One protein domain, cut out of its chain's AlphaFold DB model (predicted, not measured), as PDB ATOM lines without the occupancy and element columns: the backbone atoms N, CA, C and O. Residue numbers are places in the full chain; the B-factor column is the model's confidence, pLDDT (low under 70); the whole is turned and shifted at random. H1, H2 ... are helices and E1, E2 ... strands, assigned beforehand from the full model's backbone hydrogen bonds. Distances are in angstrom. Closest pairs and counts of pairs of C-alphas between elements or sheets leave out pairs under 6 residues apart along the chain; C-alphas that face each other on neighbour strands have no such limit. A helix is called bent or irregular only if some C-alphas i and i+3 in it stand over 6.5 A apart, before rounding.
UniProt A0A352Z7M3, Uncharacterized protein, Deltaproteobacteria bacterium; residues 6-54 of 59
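Overview. This is residues 6 to 54 of the 59 residues of an uncharacterized protein of Deltaproteobacteria bacterium (UniProt A0A352Z7M3). A small sheet of three strands, with one long helix, H1, that stands off beyond the edge of the sheet where E3 lies and folds back after E3, leaving a wide gap between helix and sheet. The strands E1 and E2 make a hairpin, and the long link from E2 to E3, residues 19 to 30, bows out as an arch over one face of the sheet before E3 comes in beside E1. The printed part has 49 residues with three named strands and one named helix, in the order E1, E2, E3, H1 along the chain; the sheet runs E2, E1, E3, antiparallel throughout, and the class is mixed, helices and strands. The whole is loose, with a radius of gyration of the C-alphas of 12.2 A, and the C-alphas span 28 by 26 by 19 A along their three main axes.

Arrangement. E1, residues 6 to 10, is the inner strand of the sheet. E2, residues 16 to 18, is an edge strand and the antiparallel neighbour of E1, with 165 degrees between their N-to-C directions. A tight link of 5 residues joins them as a hairpin. The C-alphas of Tyr 18 and Ala 8 face each other at 4.4 A, and N 17 and O 9 are within hydrogen-bond range at 2.8 A, as are N 9 and O 17 at 2.9 A. On the other side of E1 lies E3, residues 31 to 35, the second edge strand, also antiparallel to E1, at 162 degrees. Here the C-alphas of Leu 6 and Val 34 face each other at 4.5 A, and N 10 and O 31 are 2.8 A apart, with N 33 and O 8 at 2.9 A, both pairs within hydrogen-bond range. E2 and E3 are apart. H1, residues 38 to 54, is not on the sheet, with 2 pairs of C-alphas within 10 A between them. H1 is apart from E1 and from E2. Within H1, 10 of 13 pairs of O i and N i+4 are within hydrogen-bond range.

Along the chain. E1 begins at C-alpha 6, at (184.721, 176.685, 213.321), and measures 11.5 A from first to last C-alpha. E2, three residues from Trp 16 to Tyr 18, measures 6.3 A. E3, from Ser 31 at (174.925, 180.254, 210.414) to Leu 35, measures 13.6 A. H1 has 17 residues, from Ala 38 to Ser 54, and measures 25.4 A; it is not bent, and its last C-alpha is at (167.269, 182.583, 230.164).

Size, cuts and confidence. The two C-alphas farthest apart are those of Ser 13 and Glu 39, at 31.6 A, and the first and last printed C-alphas, of Leu 6 and Ser 54, are 25.0 A apart. Residues 37 to 43, of which 38 to 43 belong to H1, stand free, and so do residues 45 to 54 of H1. Without these stretches the body has 32 residues, spans 25 by 19 by 15 A and has a radius of gyration of 9.1 A. The link from E2 to E3, 12 residues, is long, and its C-alphas lie 7 to 14 A from the mean of the C-alphas; the link from E3 to H1, 2 residues, is tight. The printed part has no cut; it begins at residue 6 and ends at residue 54 of a full chain of 59 residues. The mean pLDDT of the printed part is 88.2, and the model's confidence is low, under 70, at residues 50 to 54 of H1.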
ATOM      1  N   LEU A   6     185.508 175.886 214.253       92.19
ATOM      2  CA  LEU A   6     184.721 176.685 213.321       92.19
ATOM      3  C   LEU A   6     185.404 176.725 211.951       92.19
ATOM      4  O   LEU A   6     186.486 177.288 211.813       92.19
ATOM      5  N   VAL A   7     184.763 176.148 210.934       95.50
ATOM      6  CA  VAL A   7     185.335 176.063 209.579       95.50
ATOM      7  C   VAL A   7     184.732 177.069 208.608       95.50
ATOM      8  O   VAL A   7     185.407 177.482 207.665       95.50
ATOM      9  N   ALA A   8     183.483 177.484 208.824       96.38
ATOM     10  CA  ALA A   8     182.832 178.482 207.988       96.38
ATOM     11  C   ALA A   8     181.691 179.198 208.717       96.38
ATOM     12  O   ALA A   8     181.030 178.623 209.584       96.38
ATOM     13  N   VAL A   9     181.436 180.439 208.310       96.38
ATOM     14  CA  VAL A   9     180.300 181.252 208.756       96.38
ATOM     15  C   VAL A   9     179.580 181.804 207.534       96.38
ATOM     16  O   VAL A   9     180.220 182.301 206.606       96.38
ATOM     17  N   LYS A  10     178.251 181.736 207.537       96.62
ATOM     18  CA  LYS A  10     177.388 182.404 206.565       96.62
ATOM     19  C   LYS A  10     176.806 183.659 207.200       96.62
ATOM     20  O   LYS A  10     176.095 183.565 208.202       96.62
ATOM     21  N   LYS A  11     177.077 184.815 206.601       94.81
ATOM     22  CA  LYS A  11     176.426 186.075 206.970       94.81
ATOM     23  C   LYS A  11     174.953 186.052 206.556       94.81
ATOM     24  O   LYS A  11     174.579 185.339 205.623       94.81
ATOM     25  N   ILE A  12     174.139 186.919 207.160       92.69
ATOM     26  CA  ILE A  12     172.734 187.131 206.759       92.69
ATOM     27  C   ILE A  12     172.632 187.531 205.277       92.69
ATOM     28  O   ILE A  12     171.713 187.111 204.578       92.69
ATOM     29  N   SER A  13     173.618 188.281 204.770       93.25
ATOM     30  CA  SER A  13     173.709 188.661 203.352       93.25
ATOM     31  C   SER A  13     173.816 187.468 202.393       93.25
ATOM     32  O   SER A  13     173.638 187.634 201.190       93.25
ATOM     33  N   GLY A  14     174.128 186.273 202.903       93.50
ATOM     34  CA  GLY A  14     174.360 185.065 202.120       93.50
ATOM     35  C   GLY A  14     175.830 184.804 201.791       93.50
ATOM     36  O   GLY A  14     176.144 183.730 201.282       93.50
ATOM     37  N   GLU A  15     176.720 185.749 202.103       95.88
ATOM     38  CA  GLU A  15     178.167 185.615 201.926       95.88
ATOM     39  C   GLU A  15     178.758 184.581 202.895       95.88
ATOM     40  O   GLU A  15     178.396 184.538 204.074       95.88
ATOM     41  N   TRP A  16     179.708 183.784 202.404       95.94
ATOM     42  CA  TRP A  16     180.456 182.818 203.203       95.94
ATOM     43  C   TRP A  16     181.851 183.333 203.547       95.94
ATOM     44  O   TRP A  16     182.588 183.780 202.670       95.94
ATOM     45  N   ILE A  17     182.237 183.187 204.813       95.25
ATOM     46  CA  ILE A  17     183.611 183.347 205.285       95.25
ATOM     47  C   ILE A  17     184.131 181.964 205.671       95.25
ATOM     48  O   ILE A  17     183.586 181.323 206.570       95.25
ATOM     49  N   TYR A  18     185.190 181.516 205.006       95.69
ATOM     50  CA  TYR A  18     185.866 180.252 205.303       95.69
ATOM     51  C   TYR A  18     187.056 180.490 206.226       95.69
ATOM     52  O   TYR A  18     187.783 181.463 206.037       95.69
ATOM     53  N   ASN A  19     187.261 179.591 207.193       93.88
ATOM     54  CA  ASN A  19     188.298 179.687 208.223       93.88
ATOM     55  C   ASN A  19     188.371 181.102 208.837       93.88
ATOM     56  O   ASN A  19     189.364 181.812 208.644       93.88
ATOM     57  N   PRO A  20     187.288 181.555 209.496       93.94
ATOM     58  CA  PRO A  20     187.221 182.912 210.014       93.94
ATOM     59  C   PRO A  20     188.367 183.174 210.995       93.94
ATOM     60  O   PRO A  20     188.754 182.311 211.784       93.94
ATOM     61  N   TYR A  21     188.900 184.395 210.962       93.06
ATOM     62  CA  TYR A  21     189.929 184.824 211.904       93.06
ATOM     63  C   TYR A  21     189.410 184.690 213.351       93.06
ATOM     64  O   TYR A  21     188.249 185.030 213.587       93.06
ATOM     65  N   PRO A  22     190.224 184.277 214.343       89.69
ATOM     66  CA  PRO A  22     189.758 184.101 215.725       89.69
ATOM     67  C   PRO A  22     189.125 185.342 216.376       89.69
ATOM     68  O   PRO A  22     188.325 185.206 217.292       89.69
ATOM     69  N   GLY A  23     189.462 186.548 215.910       91.44
ATOM     70  CA  GLY A  23     188.833 187.801 216.347       91.44
ATOM     71  C   GLY A  23     187.596 188.215 215.540       91.44
ATOM     72  O   GLY A  23     187.158 189.355 215.664       91.44
ATOM     73  N   THR A  24     187.068 187.346 214.674       88.94
ATOM     74  CA  THR A  24     185.841 187.621 213.915       88.94
ATOM     75  C   THR A  24     184.673 187.750 214.883       88.94
ATOM     76  O   THR A  24     184.405 186.842 215.668       88.94
ATOM     77  N   VAL A  25     183.964 188.874 214.813       90.81
ATOM     78  CA  VAL A  25     182.736 189.087 215.581       90.81
ATOM     79  C   VAL A  25     181.595 188.344 214.891       90.81
ATOM     80  O   VAL A  25     181.383 188.508 213.691       90.81
ATOM     81  N   LEU A  26     180.876 187.519 215.650       90.56
ATOM     82  CA  LEU A  26     179.656 186.865 215.188       90.56
ATOM     83  C   LEU A  26     178.469 187.800 215.421       90.56
ATOM     84  O   LEU A  26     178.288 188.311 216.526       90.56
ATOM     85  N   GLU A  27     177.669 188.016 214.385       89.88
ATOM     86  CA  GLU A  27     176.446 188.814 214.468       89.88
ATOM     87  C   GLU A  27     175.224 187.902 214.642       89.88
ATOM     88  O   GLU A  27     175.310 186.676 214.508       89.88
ATOM     89  N   HIS A  28     174.072 188.507 214.940       87.44
ATOM     90  CA  HIS A  28     172.799 187.793 215.021       87.44
ATOM     91  C   HIS A  28     172.490 187.055 213.702       87.44
ATOM     92  O   HIS A  28     172.945 187.467 212.637       87.44
ATOM     93  N   ASP A  29     171.743 185.950 213.770       89.56
ATOM     94  CA  ASP A  29     171.309 185.128 212.622       89.56
ATOM     95  C   ASP A  29     172.413 184.598 211.685       89.56
ATOM     96  O   ASP A  29     172.130 184.108 210.585       89.56
ATOM     97  N   MET A  30     173.681 184.637 212.093       93.56
ATOM     98  CA  MET A  30     174.735 183.958 211.348       93.56
ATOM     99  C   MET A  30     174.608 182.439 211.485       93.56
ATOM    100  O   MET A  30     174.343 181.904 212.560       93.56
ATOM    101  N   SER A  31     174.847 181.719 210.389       94.50
ATOM    102  CA  SER A  31     174.925 180.254 210.414       94.50
ATOM    103  C   SER A  31     176.379 179.808 210.478       94.50
ATOM    104  O   SER A  31     177.197 180.255 209.677       94.50
ATOM    105  N   LEU A  32     176.700 178.904 211.401       94.19
ATOM    106  CA  LEU A  32     178.055 178.398 211.602       94.19
ATOM    107  C   LEU A  32     178.146 176.936 211.165       94.19
ATOM    108  O   LEU A  32     177.267 176.133 211.471       94.19
ATOM    109  N   ILE A  33     179.232 176.584 210.480       95.06
ATOM    110  CA  ILE A  33     179.609 175.194 210.219       95.06
ATOM    111  C   ILE A  33     180.795 174.873 211.110       95.06
ATOM    112  O   ILE A  33     181.852 175.503 211.009       95.06
ATOM    113  N   VAL A  34     180.619 173.869 211.960       93.62
ATOM    114  CA  VAL A  34     181.643 173.416 212.893       93.62
ATOM    115  C   VAL A  34     181.970 171.945 212.675       93.62
ATOM    116  O   VAL A  34     181.103 171.152 212.308       93.62
ATOM    117  N   LEU A  35     183.225 171.583 212.920       92.94
ATOM    118  CA  LEU A  35     183.645 170.197 213.068       92.94
ATOM    119  C   LEU A  35     183.660 169.859 214.556       92.94
ATOM    120  O   LEU A  35     184.308 170.543 215.348       92.94
ATOM    121  N   ALA A  36     182.920 168.817 214.909       92.50
ATOM    122  CA  ALA A  36     182.767 168.336 216.270       92.50
ATOM    123  C   ALA A  36     182.558 166.818 216.251       92.50
ATOM    124  O   ALA A  36     181.988 166.267 215.303       92.50
ATOM    125  N   THR A  37     182.996 166.146 217.310       93.50
ATOM    126  CA  THR A  37     182.580 164.775 217.618       93.50
ATOM    127  C   THR A  37     181.094 164.728 217.999       93.50
ATOM    128  O   THR A  37     180.462 165.759 218.240       93.50
ATOM    129  N   ALA A  38     180.513 163.525 218.060       91.56
ATOM    130  CA  ALA A  38     179.122 163.359 218.488       91.56
ATOM    131  C   ALA A  38     178.891 163.905 219.911       91.56
ATOM    132  O   ALA A  38     177.944 164.657 220.125       91.56
ATOM    133  N   GLU A  39     179.807 163.608 220.837       91.88
ATOM    134  CA  GLU A  39     179.764 164.076 222.230       91.88
ATOM    135  C   GLU A  39     179.837 165.610 222.322       91.88
ATOM    136  O   GLU A  39     179.060 166.240 223.038       91.88
ATOM    137  N   GLU A  40     180.725 166.244 221.550       92.44
ATOM    138  CA  GLU A  40     180.852 167.709 221.508       92.44
ATOM    139  C   GLU A  40     179.620 168.385 220.898       92.44
ATOM    140  O   GLU A  40     179.212 169.453 221.359       92.44
ATOM    141  N   ARG A  41     179.005 167.768 219.880       89.88
ATOM    142  CA  ARG A  41     177.751 168.254 219.290       89.88
ATOM    143  C   ARG A  41     176.619 168.227 220.311       89.88
ATOM    144  O   ARG A  41     175.880 169.203 220.395       89.88
ATOM    145  N   GLU A  42     176.468 167.132 221.049       90.81
ATOM    146  CA  GLU A  42     175.434 167.001 222.083       90.81
ATOM    147  C   GLU A  42     175.626 168.048 223.182       90.81
ATOM    148  O   GLU A  42     174.691 168.781 223.502       90.81
ATOM    149  N   LEU A  43     176.860 168.213 223.672       89.75
ATOM    150  CA  LEU A  43     177.186 169.235 224.665       89.75
ATOM    151  C   LEU A  43     176.875 170.654 224.160       89.75
ATOM    152  O   LEU A  43     176.269 171.445 224.883       89.75
ATOM    153  N   LEU A  44     177.256 170.982 222.920       88.19
ATOM    154  CA  LEU A  44     176.975 172.288 222.317       88.19
ATOM    155  C   LEU A  44     175.466 172.548 222.218       88.19
ATOM    156  O   LEU A  44     175.009 173.646 222.530       88.19
ATOM    157  N   GLN A  45     174.687 171.543 221.812       88.25
ATOM    158  CA  GLN A  45     173.232 171.658 221.712       88.25
ATOM    159  C   GLN A  45     172.588 171.939 223.068       88.25
ATOM    160  O   GLN A  45     171.731 172.821 223.151       88.25
ATOM    161  N   THR A  46     173.024 171.256 224.127       88.81
ATOM    162  CA  THR A  46     172.550 171.519 225.492       88.81
ATOM    163  C   THR A  46     172.860 172.953 225.919       88.81
ATOM    164  O   THR A  46     171.949 173.687 226.298       88.81
ATOM    165  N   LEU A  47     174.112 173.397 225.768       86.75
ATOM    166  CA  LEU A  47     174.544 174.736 226.189       86.75
ATOM    167  C   LEU A  47     173.826 175.862 225.431       86.75
ATOM    168  O   LEU A  47     173.432 176.864 226.028       86.75
ATOM    169  N   CYS A  48     173.628 175.706 224.121       83.62
ATOM    170  CA  CYS A  48     172.928 176.702 223.310       83.62
ATOM    171  C   CYS A  48     171.416 176.739 223.587       83.62
ATOM    172  O   CYS A  48     170.807 177.801 223.475       83.62
ATOM    173  N   SER A  49     170.810 175.610 223.966       81.50
ATOM    174  CA  SER A  49     169.369 175.538 224.249       81.50
ATOM    175  C   SER A  49     169.017 176.104 225.627       81.50
ATOM    176  O   SER A  49     168.007 176.788 225.772       81.50
ATOM    177  N   GLU A  50     169.862 175.883 226.637       65.31
ATOM    178  CA  GLU A  50     169.666 176.445 227.985       65.31
ATOM    179  C   GLU A  50     169.878 177.970 228.016       65.31
ATOM    180  O   GLU A  50     169.183 178.693 228.738       65.31
ATOM    181  N   GLY A  51     170.783 178.487 227.177       56.19
ATOM    182  CA  GLY A  51     171.007 179.926 227.020       56.19
ATOM    183  C   GLY A  51     169.812 180.682 226.423       56.19
ATOM    184  O   GLY A  51     169.570 181.825 226.808       56.19
ATOM    185  N   ALA A  52     169.029 180.050 225.542       53.88
ATOM    186  CA  ALA A  52     167.879 180.679 224.882       53.88
ATOM    187  C   ALA A  52     166.677 180.907 225.824       53.88
ATOM    188  O   ALA A  52     165.959 181.895 225.678       53.88
ATOM    189  N   ASN A  53     166.496 180.051 226.837       49.72
ATOM    190  CA  ASN A  53     165.403 180.154 227.818       49.72
ATOM    191  C   ASN A  53     165.666 181.165 228.950       49.72
ATOM    192  O   ASN A  53     164.772 181.475 229.734       49.72
ATOM    193  N   SER A  54     166.891 181.680 229.068       50.91
ATOM    194  CA  SER A  54     167.269 182.583 230.164       50.91
ATOM    195  C   SER A  54     166.897 184.053 229.905       50.91
ATOM    196  O   SER A  54     166.968 184.878 230.816       50.91
TER     197      SER A  54